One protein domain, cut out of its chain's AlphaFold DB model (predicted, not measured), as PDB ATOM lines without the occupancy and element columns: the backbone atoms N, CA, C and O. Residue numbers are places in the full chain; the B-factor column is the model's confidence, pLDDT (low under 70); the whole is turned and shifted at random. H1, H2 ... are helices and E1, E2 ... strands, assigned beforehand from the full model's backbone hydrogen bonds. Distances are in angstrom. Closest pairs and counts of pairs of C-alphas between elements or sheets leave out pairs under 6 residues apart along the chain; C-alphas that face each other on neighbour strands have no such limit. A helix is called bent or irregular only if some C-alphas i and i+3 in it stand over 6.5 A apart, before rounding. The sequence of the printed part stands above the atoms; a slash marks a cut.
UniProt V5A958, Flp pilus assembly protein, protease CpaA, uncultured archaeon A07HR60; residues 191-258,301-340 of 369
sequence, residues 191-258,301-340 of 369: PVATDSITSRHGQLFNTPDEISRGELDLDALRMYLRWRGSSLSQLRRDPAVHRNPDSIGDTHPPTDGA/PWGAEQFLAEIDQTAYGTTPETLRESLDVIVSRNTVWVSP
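Overview. This is residues 191 to 258 and 301 to 340 of the 369 residues of the protein "Flp pilus assembly protein, protease CpaA" of uncultured archaeon A07HR60 (UniProt V5A958). A small, twisted sheet of four strands stands at one end of the domain; the longest helix, H6, crosses over E4, E2 and E3, and H1 and H2 also pack on the sheet. From there the helices build outward: H3 packs on H1 and on the last residues of H6, H5 folds against H6 as a helical hairpin, H4 joins H5, and residues 244 to 258, with no named element, loop round the end away from the sheet. The printed part has 108 residues with six named helices and four named strands, in the order E1 H1 E2 E3 H2 H3 H4 H5 H6 E4; the sheet runs E1, E4, E2, E3, antiparallel throughout, and the class is mixed. The whole is compact, with a radius of gyration of the C-alphas of 12.7 A and spans of 35 by 28 by 23 A.

Arrangement. In the sheet, E4, residues 335 to 339, pairs in a staggered way: with E1, residues 191 to 193, over 335 to 337, where N 192 and O 336 are 2.8 A apart, and with E2, residues 203 to 205, over 337 to 339, where N 339 and O 203 are 2.9 A apart. E2 forms a hairpin with E3, residues 215 to 217, and N 204 and O 216 are 2.9 A apart. H1, residues 194 to 199, H2, residues 218 to 227, and H6, residues 320 to 332, make two layers with the sheet, helices on one of its faces. E1, H1 and E2 form a split strand-helix-strand unit, two strands running the same way with E4 between them, and its crossover is right-handed. H6 has a height over the sheet of 8.8 A and runs across the strands, at 68 degrees to E2 on the local plane. H1 touches H2, about perpendicular at 87 degrees; the closest C-alphas, of Thr 198 and Arg 222, are 6.5 A apart. H3, residues 232 to 237, touches residues 330 to 332 of H6, with the C-alphas of Arg 236 and Val 331 closest at 4.9 A. H5, residues 301 to 310, and H6 are a helical hairpin at a steep tilt of 41 degrees, closest at the C-alphas of Ala 304 and Pro 320, 4.8 A. H4, residues 239 to 243, touches H5, closest at the C-alphas of Arg 243 and Trp 302, 4.5 A. H5 and E4 are apart. Every O i to N i+4 pair is within hydrogen-bond range in H2, H3, H4 and H6, against 4 of 6 in H5 and 0 of 2 in H1, where 2 of 3 O i to N i+3 pairs are.

Along the chain. E1 begins at C-alpha 191, (7.727, -42.181, -10.698), and E4, 13.2 A long, ends at C-alpha 339, (1.513, -41.453, -4.331). H6 is 18.6 A long from C-alpha 320, (-15.972, -38.250, -14.117); H5 is 15.9 A and H2 14.0 A. H1 and H5 are irregular: C-alphas 195 and 198 are 7.2 A apart, and 302 and 305 are 8.5 A apart.

Size, cuts and confidence. The two C-alphas farthest apart, of Asp 209 and Asp 250, are 37.5 A apart. Residues 259 to 300 are not printed, and C-alphas 258 and 301 are 25.1 A apart across the cut. Of the links that are printed whole, none is long. The mean pLDDT of the printed part is 79.6; it is under 70 at residues 206 to 214, 254 to 258, 312 to 313 and 340.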
ATOM      1  N   PRO A 191       7.912 -41.952  -9.278       78.19
ATOM      2  CA  PRO A 191       7.727 -42.181 -10.698       78.19
ATOM      3  C   PRO A 191       7.662 -43.686 -10.962       78.19
ATOM      4  O   PRO A 191       8.540 -44.444 -10.547       78.19
ATOM      5  N   VAL A 192       6.626 -44.120 -11.665       81.12
ATOM      6  CA  VAL A 192       6.347 -45.527 -11.944       81.12
ATOM      7  C   VAL A 192       6.039 -45.696 -13.431       81.12
ATOM      8  O   VAL A 192       5.431 -44.824 -14.051       81.12
ATOM      9  N   ALA A 193       6.473 -46.816 -14.014       83.38
ATOM     10  CA  ALA A 193       6.108 -47.179 -15.380       83.38
ATOM     11  C   ALA A 193       4.593 -47.394 -15.479       83.38
ATOM     12  O   ALA A 193       4.037 -48.173 -14.695       83.38
ATOM     13  N   THR A 194       3.954 -46.731 -16.444       83.50
ATOM     14  CA  THR A 194       2.494 -46.723 -16.607       83.50
ATOM     15  C   THR A 194       1.921 -48.137 -16.692       83.50
ATOM     16  O   THR A 194       0.925 -48.428 -16.048       83.50
ATOM     17  N   ASP A 195       2.607 -49.068 -17.354       82.44
ATOM     18  CA  ASP A 195       2.133 -50.452 -17.508       82.44
ATOM     19  C   ASP A 195       2.037 -51.230 -16.186       82.44
ATOM     20  O   ASP A 195       1.328 -52.226 -16.094       82.44
ATOM     21  N   SER A 196       2.722 -50.769 -15.135       82.31
ATOM     22  CA  SER A 196       2.706 -51.421 -13.822       82.31
ATOM     23  C   SER A 196       1.665 -50.853 -12.851       82.31
ATOM     24  O   SER A 196       1.529 -51.388 -11.750       82.31
ATOM     25  N   ILE A 197       0.925 -49.795 -13.210       84.06
ATOM     26  CA  ILE A 197       0.009 -49.116 -12.272       84.06
ATOM     27  C   ILE A 197      -1.163 -50.002 -11.835       84.06
ATOM     28  O   ILE A 197      -1.577 -49.929 -10.686       84.06
ATOM     29  N   THR A 198      -1.637 -50.910 -12.691       80.38
ATOM     30  CA  THR A 198      -2.709 -51.867 -12.354       80.38
ATOM     31  C   THR A 198      -2.276 -52.919 -11.331       80.38
ATOM     32  O   THR A 198      -3.119 -53.545 -10.697       80.38
ATOM     33  N   SER A 199      -0.968 -53.105 -11.138       77.94
ATOM     34  CA  SER A 199      -0.398 -54.012 -10.133       77.94
ATOM     35  C   SER A 199      -0.014 -53.308  -8.826       77.94
ATOM     36  O   SER A 199       0.568 -53.924  -7.932       77.94
ATOM     37  N   ARG A 200      -0.302 -52.006  -8.708       79.12
ATOM     38  CA  ARG A 200       0.108 -51.168  -7.579       79.12
ATOM     39  C   ARG A 200      -1.099 -50.522  -6.909       79.12
ATOM     40  O   ARG A 200      -2.150 -50.330  -7.509       79.12
ATOM     41  N   HIS A 201      -0.912 -50.179  -5.643       76.00
ATOM     42  CA  HIS A 201      -1.863 -49.393  -4.866       76.00
ATOM     43  C   HIS A 201      -1.389 -47.947  -4.775       76.00
ATOM     44  O   HIS A 201      -0.180 -47.692  -4.781       76.00
ATOM     45  N   GLY A 202      -2.337 -47.024  -4.639       78.12
ATOM     46  CA  GLY A 202      -2.062 -45.603  -4.489       78.12
ATOM     47  C   GLY A 202      -2.938 -44.751  -5.390       78.12
ATOM     48  O   GLY A 202      -3.873 -45.243  -6.017       78.12
ATOM     49  N   GLN A 203      -2.586 -43.476  -5.449       79.00
ATOM     50  CA  GLN A 203      -3.287 -42.468  -6.230       79.00
ATOM     51  C   GLN A 203      -2.384 -41.936  -7.339       79.00
ATOM     52  O   GLN A 203      -1.187 -41.708  -7.125       79.00
ATOM     53  N   LEU A 204      -2.953 -41.775  -8.530       81.62
ATOM     54  CA  LEU A 204      -2.297 -41.197  -9.692       81.62
ATOM     55  C   LEU A 204      -2.395 -39.667  -9.647       81.62
ATOM     56  O   LEU A 204      -3.476 -39.124  -9.438       81.62
ATOM     57  N   PHE A 205      -1.281 -38.983  -9.908       73.31
ATOM     58  CA  PHE A 205      -1.253 -37.528 -10.081       73.31
ATOM     59  C   PHE A 205      -1.295 -37.171 -11.567       73.31
ATOM     60  O   PHE A 205      -0.406 -37.580 -12.324       73.31
ATOM     61  N   ASN A 206      -2.287 -36.367 -11.962       61.38
ATOM     62  CA  ASN A 206      -2.501 -35.962 -13.356       61.38
ATOM     63  C   ASN A 206      -1.390 -35.043 -13.879       61.38
ATOM     64  O   ASN A 206      -0.934 -35.200 -15.016       61.38
ATOM     65  N   THR A 207      -0.856 -34.153 -13.035       58.25
ATOM     66  CA  THR A 207       0.122 -33.149 -13.475       58.25
ATOM     67  C   THR A 207       1.281 -33.006 -12.482       58.25
ATOM     68  O   THR A 207       1.057 -32.937 -11.279       58.25
ATOM     69  N   PRO A 208       2.544 -32.924 -12.949       49.53
ATOM     70  CA  PRO A 208       3.693 -32.646 -12.083       49.53
ATOM     71  C   PRO A 208       3.721 -31.235 -11.477       49.53
ATOM     72  O   PRO A 208       4.533 -31.008 -10.588       49.53
ATOM     73  N   ASP A 209       2.901 -30.305 -11.973       49.00
ATOM     74  CA  ASP A 209       2.964 -28.877 -11.627       49.00
ATOM     75  C   ASP A 209       1.682 -28.353 -10.947       49.00
ATOM     76  O   ASP A 209       1.687 -27.244 -10.423       49.00
ATOM     77  N   GLU A 210       0.605 -29.147 -10.876       46.59
ATOM     78  CA  GLU A 210      -0.654 -28.742 -10.236       46.59
ATOM     79  C   GLU A 210      -1.158 -29.835  -9.288       46.59
ATOM     80  O   GLU A 210      -1.411 -30.967  -9.692       46.59
ATOM     81  N   ILE A 211      -1.317 -29.476  -8.013       44.34
ATOM     82  CA  ILE A 211      -1.737 -30.365  -6.917       44.34
ATOM     83  C   ILE A 211      -3.256 -30.667  -6.961       44.34
ATOM     84  O   ILE A 211      -3.743 -31.466  -6.171       44.34
ATOM     85  N   SER A 212      -4.030 -30.080  -7.884       40.12
ATOM     86  CA  SER A 212      -5.452 -29.825  -7.587       40.12
ATOM     87  C   SER A 212      -6.478 -30.084  -8.697       40.12
ATOM     88  O   SER A 212      -7.493 -29.392  -8.717       40.12
ATOM     89  N   ARG A 213      -6.306 -31.067  -9.592       45.75
ATOM     90  CA  ARG A 213      -7.406 -31.458 -10.518       45.75
ATOM     91  C   ARG A 213      -7.950 -32.878 -10.382       45.75
ATOM     92  O   ARG A 213      -8.771 -33.314 -11.171       45.75
ATOM     93  N   GLY A 214      -7.607 -33.541  -9.285       54.53
ATOM     94  CA  GLY A 214      -8.186 -34.829  -8.928       54.53
ATOM     95  C   GLY A 214      -7.140 -35.926  -8.986       54.53
ATOM     96  O   GLY A 214      -6.417 -36.093  -9.966       54.53
ATOM     97  N   GLU A 215      -7.036 -36.645  -7.883       70.62
ATOM     98  CA  GLU A 215      -6.195 -37.820  -7.752       70.62
ATOM     99  C   GLU A 215      -7.049 -39.041  -8.103       70.62
ATOM    100  O   GLU A 215      -8.012 -39.343  -7.396       70.62
ATOM    101  N   LEU A 216      -6.730 -39.747  -9.191       82.69
ATOM    102  CA  LEU A 216      -7.428 -40.993  -9.512       82.69
ATOM    103  C   LEU A 216      -6.908 -42.116  -8.618       82.69
ATOM    104  O   LEU A 216      -5.721 -42.457  -8.653       82.69
ATOM    105  N   ASP A 217      -7.807 -42.737  -7.858       83.12
ATOM    106  CA  ASP A 217      -7.490 -43.957  -7.125       83.12
ATOM    107  C   ASP A 217      -7.228 -45.109  -8.115       83.12
ATOM    108  O   ASP A 217      -8.030 -45.397  -9.010       83.12
ATOM    109  N   LEU A 218      -6.095 -45.802  -7.967       85.62
ATOM    110  CA  LEU A 218      -5.757 -46.940  -8.822       85.62
ATOM    111  C   LEU A 218      -6.727 -48.122  -8.651       85.62
ATOM    112  O   LEU A 218      -6.786 -48.981  -9.532       85.62
ATOM    113  N   ASP A 219      -7.461 -48.222  -7.537       82.94
ATOM    114  CA  ASP A 219      -8.602 -49.133  -7.392       82.94
ATOM    115  C   ASP A 219      -9.757 -48.714  -8.311       82.94
ATOM    116  O   ASP A 219     -10.266 -49.570  -9.033       82.94
ATOM    117  N   ALA A 220     -10.105 -47.425  -8.387       85.38
ATOM    118  CA  ALA A 220     -11.129 -46.924  -9.308       85.38
ATOM    119  C   ALA A 220     -10.749 -47.155 -10.781       85.38
ATOM    120  O   ALA A 220     -11.584 -47.594 -11.569       85.38
ATOM    121  N   LEU A 221      -9.472 -46.980 -11.144       87.88
ATOM    122  CA  LEU A 221      -8.973 -47.347 -12.478       87.88
ATOM    123  C   LEU A 221      -9.191 -48.838 -12.780       87.88
ATOM    124  O   LEU A 221      -9.610 -49.205 -13.876       87.88
ATOM    125  N   ARG A 222      -8.900 -49.718 -11.813       88.81
ATOM    126  CA  ARG A 222      -9.110 -51.167 -11.959       88.81
ATOM    127  C   ARG A 222     -10.592 -51.516 -12.061       88.81
ATOM    128  O   ARG A 222     -10.930 -52.415 -12.826       88.81
ATOM    129  N   MET A 223     -11.456 -50.817 -11.321       88.06
ATOM    130  CA  MET A 223     -12.910 -50.942 -11.449       88.06
ATOM    131  C   MET A 223     -13.366 -50.572 -12.858       88.06
ATOM    132  O   MET A 223     -14.039 -51.377 -13.488       88.06
ATOM    133  N   TYR A 224     -12.934 -49.414 -13.365       89.38
ATOM    134  CA  TYR A 224     -13.265 -48.930 -14.705       89.38
ATOM    135  C   TYR A 224     -12.807 -49.897 -15.802       89.38
ATOM    136  O   TYR A 224     -13.592 -50.277 -16.664       89.38
ATOM    137  N   LEU A 225     -11.554 -50.363 -15.748       89.25
ATOM    138  CA  LEU A 225     -11.023 -51.319 -16.725       89.25
ATOM    139  C   LEU A 225     -11.802 -52.644 -16.716       89.25
ATOM    140  O   LEU A 225     -12.087 -53.192 -17.779       89.25
ATOM    141  N   ARG A 226     -12.178 -53.142 -15.528       87.50
ATOM    142  CA  ARG A 226     -13.016 -54.345 -15.400       87.50
ATOM    143  C   ARG A 226     -14.418 -54.110 -15.942       87.50
ATOM    144  O   ARG A 226     -14.874 -54.928 -16.726       87.50
ATOM    145  N   TRP A 227     -15.055 -53.008 -15.552       89.94
ATOM    146  CA  TRP A 227     -16.382 -52.616 -16.027       89.94
ATOM    147  C   TRP A 227     -16.433 -52.543 -17.551       89.94
ATOM    148  O   TRP A 227     -17.332 -53.100 -18.167       89.94
ATOM    149  N   ARG A 228     -15.401 -51.956 -18.156       88.69
ATOM    150  CA  ARG A 228     -15.275 -51.812 -19.604       88.69
ATOM    151  C   ARG A 228     -14.831 -53.086 -20.340       88.69
ATOM    152  O   ARG A 228     -14.771 -53.090 -21.563       88.69
ATOM    153  N   GLY A 229     -14.414 -54.131 -19.626       85.81
ATOM    154  CA  GLY A 229     -13.866 -55.346 -20.244       85.81
ATOM    155  C   GLY A 229     -12.543 -55.135 -20.991       85.81
ATOM    156  O   GLY A 229     -12.206 -55.910 -21.881       85.81
ATOM    157  N   SER A 230     -11.773 -54.097 -20.641       87.38
ATOM    158  CA  SER A 230     -10.534 -53.730 -21.340       87.38
ATOM    159  C   SER A 230      -9.316 -53.772 -20.417       87.38
ATOM    160  O   SER A 230      -9.394 -53.629 -19.196       87.38
ATOM    161  N   SER A 231      -8.142 -53.976 -21.006       88.56
ATOM    162  CA  SER A 231      -6.856 -53.899 -20.317       88.56
ATOM    163  C   SER A 231      -6.202 -52.539 -20.526       88.56
ATOM    164  O   SER A 231      -6.345 -51.907 -21.573       88.56
ATOM    165  N   LEU A 232      -5.368 -52.129 -19.568       87.62
ATOM    166  CA  LEU A 232      -4.554 -50.921 -19.708       87.62
ATOM    167  C   LEU A 232      -3.728 -50.929 -21.006       87.62
ATOM    168  O   LEU A 232      -3.598 -49.909 -21.671       87.62
ATOM    169  N   SER A 233      -3.206 -52.093 -21.399       85.81
ATOM    170  CA  SER A 233      -2.457 -52.259 -22.644       85.81
ATOM    171  C   SER A 233      -3.292 -52.032 -23.905       85.81
ATOM    172  O   SER A 233      -2.776 -51.463 -24.860       85.81
ATOM    173  N   GLN A 234      -4.559 -52.463 -23.931       86.38
ATOM    174  CA  GLN A 234      -5.462 -52.218 -25.064       86.38
ATOM    175  C   GLN A 234      -5.818 -50.735 -25.151       86.38
ATOM    176  O   GLN A 234      -5.705 -50.138 -26.219       86.38
ATOM    177  N   LEU A 235      -6.124 -50.129 -24.003       87.38
ATOM    178  CA  LEU A 235      -6.450 -48.712 -23.901       87.38
ATOM    179  C   LEU A 235      -5.294 -47.808 -24.369       87.38
ATOM    180  O   LEU A 235      -5.525 -46.796 -25.022       87.38
ATOM    181  N   ARG A 236      -4.039 -48.194 -24.092       88.88
ATOM    182  CA  ARG A 236      -2.841 -47.477 -24.574       88.88
ATOM    183  C   ARG A 236      -2.500 -47.750 -26.040       88.88
ATOM    184  O   ARG A 236      -1.871 -46.900 -26.661       88.88
ATOM    185  N   ARG A 237      -2.857 -48.922 -26.576       89.25
ATOM    186  CA  ARG A 237      -2.579 -49.284 -27.976       89.25
ATOM    187  C   ARG A 237      -3.449 -48.480 -28.935       89.25
ATOM    188  O   ARG A 237      -2.911 -47.920 -29.881       89.25
ATOM    189  N   ASP A 238      -4.741 -48.366 -28.622       88.75
ATOM    190  CA  ASP A 238      -5.727 -47.701 -29.477       88.75
ATOM    191  C   ASP A 238      -6.532 -46.635 -28.702       88.75
ATOM    192  O   ASP A 238      -7.739 -46.801 -28.486       88.75
ATOM    193  N   PRO A 239      -5.900 -45.523 -28.259       87.81
ATOM    194  CA  PRO A 239      -6.549 -44.543 -27.387       87.81
ATOM    195  C   PRO A 239      -7.750 -43.852 -28.028       87.81
ATOM    196  O   PRO A 239      -8.725 -43.581 -27.341       87.81
ATOM    197  N   ALA A 240      -7.701 -43.569 -29.334       86.00
ATOM    198  CA  ALA A 240      -8.777 -42.866 -30.034       86.00
ATOM    199  C   ALA A 240     -10.073 -43.689 -30.072       86.00
ATOM    200  O   ALA A 240     -11.146 -43.156 -29.799       86.00
ATOM    201  N   VAL A 241      -9.956 -44.998 -30.325       86.19
ATOM    202  CA  VAL A 241     -11.089 -45.934 -30.284       86.19
ATOM    203  C   VAL A 241     -11.657 -45.983 -28.873       86.19
ATOM    204  O   VAL A 241     -12.850 -45.788 -28.679       86.19
ATOM    205  N   HIS A 242     -10.789 -46.142 -27.871       86.56
ATOM    206  CA  HIS A 242     -11.216 -46.217 -26.479       86.56
ATOM    207  C   HIS A 242     -11.709 -44.869 -25.914       86.56
ATOM    208  O   HIS A 242     -12.396 -44.847 -24.894       86.56
ATOM    209  N   ARG A 243     -11.404 -43.732 -26.534       87.44
ATOM    210  CA  ARG A 243     -11.951 -42.435 -26.120       87.44
ATOM    211  C   ARG A 243     -13.407 -42.267 -26.564       87.44
ATOM    212  O   ARG A 243     -14.136 -41.522 -25.912       87.44
ATOM    213  N   ASN A 244     -13.826 -42.956 -27.626       85.19
ATOM    214  CA  ASN A 244     -15.193 -42.902 -28.135       85.19
ATOM    215  C   ASN A 244     -16.160 -43.661 -27.193       85.19
ATOM    216  O   ASN A 244     -15.935 -44.856 -26.978       85.19
ATOM    217  N   PRO A 245     -17.213 -43.028 -26.636       83.56
ATOM    218  CA  PRO A 245     -18.211 -43.719 -25.816       83.56
ATOM    219  C   PRO A 245     -18.936 -44.836 -26.575       83.56
ATOM    220  O   PRO A 245     -19.229 -45.864 -25.979       83.56
ATOM    221  N   ASP A 246     -19.114 -44.717 -27.893       83.25
ATOM    222  CA  ASP A 246     -19.801 -45.737 -28.701       83.25
ATOM    223  C   ASP A 246     -19.000 -47.047 -28.823       83.25
ATOM    224  O   ASP A 246     -19.513 -48.070 -29.266       83.25
ATOM    225  N   SER A 247     -17.723 -47.040 -28.420       83.88
ATOM    226  CA  SER A 247     -16.899 -48.254 -28.345       83.88
ATOM    227  C   SER A 247     -17.190 -49.118 -27.109       83.88
ATOM    228  O   SER A 247     -16.578 -50.174 -26.941       83.88
ATOM    229  N   ILE A 248     -18.053 -48.654 -26.203       82.44
ATOM    230  CA  ILE A 248     -18.417 -49.373 -24.985       82.44
ATOM    231  C   ILE A 248     -19.489 -50.401 -25.356       82.44
ATOM    232  O   ILE A 248     -20.644 -50.055 -25.584       82.44
ATOM    233  N   GLY A 249     -19.069 -51.664 -25.472       77.50
ATOM    234  CA  GLY A 249     -19.960 -52.809 -25.668       77.50
ATOM    235  C   GLY A 249     -20.576 -53.290 -24.352       77.50
ATOM    236  O   GLY A 249     -20.869 -52.489 -23.465       77.50
ATOM    237  N   ASP A 250     -20.735 -54.606 -24.201       80.12
ATOM    238  CA  ASP A 250     -21.270 -55.201 -22.971       80.12
ATOM    239  C   ASP A 250     -20.418 -54.830 -21.746       80.12
ATOM    240  O   ASP A 250     -19.212 -55.089 -21.699       80.12
ATOM    241  N   THR A 251     -21.055 -54.234 -20.734       83.06
ATOM    242  CA  THR A 251     -20.394 -53.861 -19.481       83.06
ATOM    243  C   THR A 251     -20.388 -55.025 -18.488       83.06
ATOM    244  O   THR A 251     -21.241 -55.916 -18.495       83.06
ATOM    245  N   HIS A 252     -19.386 -55.046 -17.612       78.94
ATOM    246  CA  HIS A 252     -19.205 -56.092 -16.606       78.94
ATOM    247  C   HIS A 252     -19.375 -55.546 -15.184       78.94
ATOM    248  O   HIS A 252     -19.115 -54.366 -14.935       78.94
ATOM    249  N   PRO A 253     -19.745 -56.395 -14.202       72.12
ATOM    250  CA  PRO A 253     -19.940 -55.946 -12.833       72.12
ATOM    251  C   PRO A 253     -18.656 -55.314 -12.264       72.12
ATOM    252  O   PRO A 253     -17.599 -55.963 -12.221       72.12
ATOM    253  N   PRO A 254     -18.732 -54.068 -11.770       63.28
ATOM    254  CA  PRO A 254     -17.604 -53.361 -11.189       63.28
ATOM    255  C   PRO A 254     -17.282 -53.968  -9.816       63.28
ATOM    256  O   PRO A 254     -17.766 -53.535  -8.774       63.28
ATOM    257  N   THR A 255     -16.459 -55.019  -9.793       67.25
ATOM    258  CA  THR A 255     -15.857 -55.535  -8.543       67.25
ATOM    259  C   THR A 255     -15.114 -54.420  -7.788       67.25
ATOM    260  O   THR A 255     -14.797 -53.403  -8.381       67.25
ATOM    261  N   ASP A 256     -14.734 -54.615  -6.523       60.59
ATOM    262  CA  ASP A 256     -14.088 -53.604  -5.651       60.59
ATOM    263  C   ASP A 256     -12.685 -53.097  -6.078       60.59
ATOM    264  O   ASP A 256     -11.982 -52.470  -5.281       60.59
ATOM    265  N   GLY A 257     -12.243 -53.423  -7.292       57.72
ATOM    266  CA  GLY A 257     -10.936 -53.078  -7.834       57.72
ATOM    267  C   GLY A 257      -9.779 -53.914  -7.287       57.72
ATOM    268  O   GLY A 257      -8.718 -53.883  -7.901       57.72
ATOM    269  N   ALA A 258      -9.932 -54.711  -6.219       58.03
ATOM    270  CA  ALA A 258      -8.814 -55.277  -5.457       58.03
ATOM    271  C   ALA A 258      -7.867 -56.177  -6.279       58.03
ATOM    272  O   ALA A 258      -8.289 -56.966  -7.137       58.03
ATOM    273  N   PRO A 301     -16.365 -38.518 -23.189       86.00
ATOM    274  CA  PRO A 301     -15.143 -39.168 -23.628       86.00
ATOM    275  C   PRO A 301     -14.689 -40.133 -22.534       86.00
ATOM    276  O   PRO A 301     -14.723 -39.795 -21.353       86.00
ATOM    277  N   TRP A 302     -14.260 -41.327 -22.939       89.75
ATOM    278  CA  TRP A 302     -13.939 -42.456 -22.056       89.75
ATOM    279  C   TRP A 302     -15.125 -43.132 -21.344       89.75
ATOM    280  O   TRP A 302     -14.892 -44.148 -20.689       89.75
ATOM    281  N   GLY A 303     -16.366 -42.648 -21.459       88.81
ATOM    282  CA  GLY A 303     -17.504 -43.244 -20.743       88.81
ATOM    283  C   GLY A 303     -17.412 -43.099 -19.220       88.81
ATOM    284  O   GLY A 303     -17.761 -44.024 -18.486       88.81
ATOM    285  N   ALA A 304     -16.827 -42.004 -18.729       88.69
ATOM    286  CA  ALA A 304     -16.572 -41.812 -17.304       88.69
ATOM    287  C   ALA A 304     -17.850 -41.508 -16.506       88.69
ATOM    288  O   ALA A 304     -17.982 -41.976 -15.374       88.69
ATOM    289  N   GLU A 305     -18.784 -40.747 -17.082       88.69
ATOM    290  CA  GLU A 305     -20.113 -40.524 -16.498       88.69
ATOM    291  C   GLU A 305     -20.928 -41.811 -16.527       88.69
ATOM    292  O   GLU A 305     -21.517 -42.171 -15.508       88.69
ATOM    293  N   GLN A 306     -20.897 -42.538 -17.648       88.38
ATOM    294  CA  GLN A 306     -21.592 -43.819 -17.768       88.38
ATOM    295  C   GLN A 306     -21.105 -44.826 -16.715       88.38
ATOM    296  O   GLN A 306     -21.910 -45.386 -15.973       88.38
ATOM    297  N   PHE A 307     -19.785 -44.995 -16.578       88.38
ATOM    298  CA  PHE A 307     -19.192 -45.864 -15.561       88.38
ATOM    299  C   PHE A 307     -19.661 -45.506 -14.146       88.38
ATOM    300  O   PHE A 307     -20.067 -46.381 -13.384       88.38
ATOM    301  N   LEU A 308     -19.603 -44.223 -13.780       86.56
ATOM    302  CA  LEU A 308     -19.954 -43.774 -12.431       86.56
ATOM    303  C   LEU A 308     -21.464 -43.815 -12.153       86.56
ATOM    304  O   LEU A 308     -21.850 -43.885 -10.988       86.56
ATOM    305  N   ALA A 309     -22.304 -43.792 -13.190       85.44
ATOM    306  CA  ALA A 309     -23.750 -43.962 -13.072       85.44
ATOM    307  C   ALA A 309     -24.170 -45.435 -12.911       85.44
ATOM    308  O   ALA A 309     -25.163 -45.710 -12.242       85.44
ATOM    309  N   GLU A 310     -23.424 -46.374 -13.502       84.31
ATOM    310  CA  GLU A 310     -23.725 -47.815 -13.451       84.31
ATOM    311  C   GLU A 310     -23.229 -48.509 -12.170       84.31
ATOM    312  O   GLU A 310     -23.639 -49.631 -11.870       84.31
ATOM    313  N   ILE A 311     -22.338 -47.880 -11.401       82.38
ATOM    314  CA  ILE A 311     -21.811 -48.471 -10.168       82.38
ATOM    315  C   ILE A 311     -22.729 -48.191  -8.964       82.38
ATOM    316  O   ILE A 311     -23.025 -47.049  -8.630       82.38
ATOM    317  N   ASP A 312     -23.106 -49.238  -8.223       65.75
ATOM    318  CA  ASP A 312     -23.896 -49.108  -6.978       65.75
ATOM    319  C   ASP A 312     -23.096 -48.497  -5.804       65.75
ATOM    320  O   ASP A 312     -23.647 -48.116  -4.769       65.75
ATOM    321  N   GLN A 313     -21.767 -48.449  -5.934       69.81
ATOM    322  CA  GLN A 313     -20.821 -48.001  -4.911       69.81
ATOM    323  C   GLN A 313     -20.008 -46.810  -5.414       69.81
ATOM    324  O   GLN A 313     -19.762 -46.681  -6.604       69.81
ATOM    325  N   THR A 314     -19.512 -45.960  -4.515       73.56
ATOM    326  CA  THR A 314     -18.631 -44.861  -4.929       73.56
ATOM    327  C   THR A 314     -17.285 -45.409  -5.422       73.56
ATOM    328  O   THR A 314     -16.681 -46.266  -4.775       73.56
ATOM    329  N   ALA A 315     -16.768 -44.896  -6.544       77.31
ATOM    330  CA  ALA A 315     -15.442 -45.250  -7.067       77.31
ATOM    331  C   ALA A 315     -14.319 -44.547  -6.282       77.31
ATOM    332  O   ALA A 315     -13.533 -43.781  -6.836       77.31
ATOM    333  N   TYR A 316     -14.277 -44.751  -4.961       75.44
ATOM    334  CA  TYR A 316     -13.276 -44.158  -4.062       75.44
ATOM    335  C   TYR A 316     -13.205 -42.619  -4.132       75.44
ATOM    336  O   TYR A 316     -12.147 -42.026  -3.963       75.44
ATOM    337  N   GLY A 317     -14.344 -41.961  -4.381       74.62
ATOM    338  CA  GLY A 317     -14.422 -40.499  -4.513       74.62
ATOM    339  C   GLY A 317     -13.973 -39.948  -5.872       74.62
ATOM    340  O   GLY A 317     -13.924 -38.734  -6.033       74.62
ATOM    341  N   THR A 318     -13.675 -40.818  -6.844       82.69
ATOM    342  CA  THR A 318     -13.330 -40.428  -8.219       82.69
ATOM    343  C   THR A 318     -14.524 -39.764  -8.907       82.69
ATOM    344  O   THR A 318     -15.617 -40.330  -8.920       82.69
ATOM    345  N   THR A 319     -14.305 -38.588  -9.501       84.88
ATOM    346  CA  THR A 319     -15.298 -37.888 -10.335       84.88
ATOM    347  C   THR A 319     -15.104 -38.218 -11.820       84.88
ATOM    348  O   THR A 319     -14.005 -38.647 -12.199       84.88
ATOM    349  N   PRO A 320     -16.119 -38.007 -12.683       86.19
ATOM    350  CA  PRO A 320     -15.972 -38.250 -14.117       86.19
ATOM    351  C   PRO A 320     -14.807 -37.464 -14.726       86.19
ATOM    352  O   PRO A 320     -14.004 -38.016 -15.473       86.19
ATOM    353  N   GLU A 321     -14.648 -36.197 -14.345       84.19
ATOM    354  CA  GLU A 321     -13.578 -35.315 -14.823       84.19
ATOM    355  C   GLU A 321     -12.208 -35.863 -14.428       84.19
ATOM    356  O   GLU A 321     -11.329 -36.015 -15.275       84.19
ATOM    357  N   THR A 322     -12.065 -36.248 -13.154       84.25
ATOM    358  CA  THR A 322     -10.826 -36.824 -12.624       84.25
ATOM    359  C   THR A 322     -10.436 -38.079 -13.403       84.25
ATOM    360  O   THR A 322      -9.270 -38.248 -13.767       84.25
ATOM    361  N   LEU A 323     -11.401 -38.961 -13.684       87.12
ATOM    362  CA  LEU A 323     -11.166 -40.193 -14.430       87.12
ATOM    363  C   LEU A 323     -10.731 -39.908 -15.875       87.12
ATOM    364  O   LEU A 323      -9.738 -40.479 -16.323       87.12
ATOM    365  N   ARG A 324     -11.413 -38.999 -16.582       87.94
ATOM    366  CA  ARG A 324     -11.074 -38.624 -17.969       87.94
ATOM    367  C   ARG A 324      -9.677 -38.031 -18.083       87.94
ATOM    368  O   ARG A 324      -8.883 -38.493 -18.901       87.94
ATOM    369  N   GLU A 325      -9.366 -37.042 -17.247       86.38
ATOM    370  CA  GLU A 325      -8.051 -36.392 -17.237       86.38
ATOM    371  C   GLU A 325      -6.937 -37.407 -16.954       86.38
ATOM    372  O   GLU A 325      -5.895 -37.416 -17.615       86.38
ATOM    373  N   SER A 326      -7.181 -38.323 -16.017       86.50
ATOM    374  CA  SER A 326      -6.229 -39.376 -15.667       86.50
ATOM    375  C   SER A 326      -6.001 -40.365 -16.808       86.50
ATOM    376  O   SER A 326      -4.859 -40.754 -17.062       86.50
ATOM    377  N   LEU A 327      -7.061 -40.771 -17.516       88.25
ATOM    378  CA  LEU A 327      -6.956 -41.656 -18.677       88.25
ATOM    379  C   LEU A 327      -6.158 -40.996 -19.808       88.25
ATOM    380  O   LEU A 327      -5.273 -41.645 -20.367       88.25
ATOM    381  N   ASP A 328      -6.363 -39.698 -20.061       87.56
ATOM    382  CA  ASP A 328      -5.583 -38.921 -21.036       87.56
ATOM    383  C   ASP A 328      -4.078 -38.885 -20.682       87.56
ATOM    384  O   ASP A 328      -3.204 -39.028 -21.550       87.56
ATOM    385  N   VAL A 329      -3.740 -38.774 -19.395       85.19
ATOM    386  CA  VAL A 329      -2.348 -38.833 -18.912       85.19
ATOM    387  C   VAL A 329      -1.757 -40.238 -19.057       85.19
ATOM    388  O   VAL A 329      -0.608 -40.391 -19.482       85.19
ATOM    389  N   ILE A 330      -2.529 -41.273 -18.726       87.38
ATOM    390  CA  ILE A 330      -2.117 -42.678 -18.805       87.38
ATOM    391  C   ILE A 330      -1.795 -43.082 -20.251       87.38
ATOM    392  O   ILE A 330      -0.788 -43.753 -20.494       87.38
ATOM    393  N   VAL A 331      -2.616 -42.685 -21.227       87.81
ATOM    394  CA  VAL A 331      -2.364 -43.051 -22.632       87.81
ATOM    395  C   VAL A 331      -1.182 -42.304 -23.229       87.81
ATOM    396  O   VAL A 331      -0.416 -42.886 -23.995       87.81
ATOM    397  N   SER A 332      -0.972 -41.049 -22.829       84.38
ATOM    398  CA  SER A 332       0.074 -40.191 -23.397       84.38
ATOM    399  C   SER A 332       1.463 -40.390 -22.781       84.38
ATOM    400  O   SER A 332       2.464 -40.022 -23.400       84.38
ATOM    401  N   ARG A 333       1.575 -40.967 -21.573       82.75
ATOM    402  CA  ARG A 333       2.850 -41.044 -20.836       82.75
ATOM    403  C   ARG A 333       3.298 -42.471 -20.549       82.75
ATOM    404  O   ARG A 333       2.533 -43.314 -20.098       82.75
ATOM    405  N   ASN A 334       4.603 -42.710 -20.697       83.44
ATOM    406  CA  ASN A 334       5.260 -43.964 -20.292       83.44
ATOM    407  C   ASN A 334       5.616 -44.014 -18.797       83.44
ATOM    408  O   ASN A 334       5.933 -45.072 -18.253       83.44
ATOM    409  N   THR A 335       5.633 -42.863 -18.125       81.88
ATOM    410  CA  THR A 335       5.925 -42.761 -16.694       81.88
ATOM    411  C   THR A 335       4.962 -41.781 -16.055       81.88
ATOM    412  O   THR A 335       4.827 -40.647 -16.515       81.88
ATOM    413  N   VAL A 336       4.349 -42.215 -14.962       83.56
ATOM    414  CA  VAL A 336       3.393 -41.440 -14.174       83.56
ATOM    415  C   VAL A 336       3.829 -41.384 -12.715       83.56
ATOM    416  O   VAL A 336       4.642 -42.194 -12.266       83.56
ATOM    417  N   TRP A 337       3.327 -40.399 -11.977       81.00
ATOM    418  CA  TRP A 337       3.613 -40.249 -10.554       81.00
ATOM    419  C   TRP A 337       2.489 -40.879  -9.747       81.00
ATOM    420  O   TRP A 337       1.324 -40.528  -9.920       81.00
ATOM    421  N   VAL A 338       2.853 -41.815  -8.875       79.81
ATOM    422  CA  VAL A 338       1.915 -42.494  -7.979       79.81
ATOM    423  C   VAL A 338       2.292 -42.146  -6.546       79.81
ATOM    424  O   VAL A 338       3.429 -42.411  -6.137       79.81
ATOM    425  N   SER A 339       1.362 -41.562  -5.785       77.75
ATOM    426  CA  SER A 339       1.513 -41.453  -4.331       77.75
ATOM    427  C   SER A 339       1.236 -42.815  -3.713       77.75
ATOM    428  O   SER A 339       0.128 -43.347  -3.848       77.75
ATOM    429  N   PRO A 340       2.222 -43.418  -3.031       68.25
ATOM    430  CA  PRO A 340       1.958 -44.554  -2.178       68.25
ATOM    431  C   PRO A 340       1.253 -43.988  -0.946       68.25
ATOM    432  O   PRO A 340       1.931 -43.450  -0.071       68.25
TER     433      PRO A 340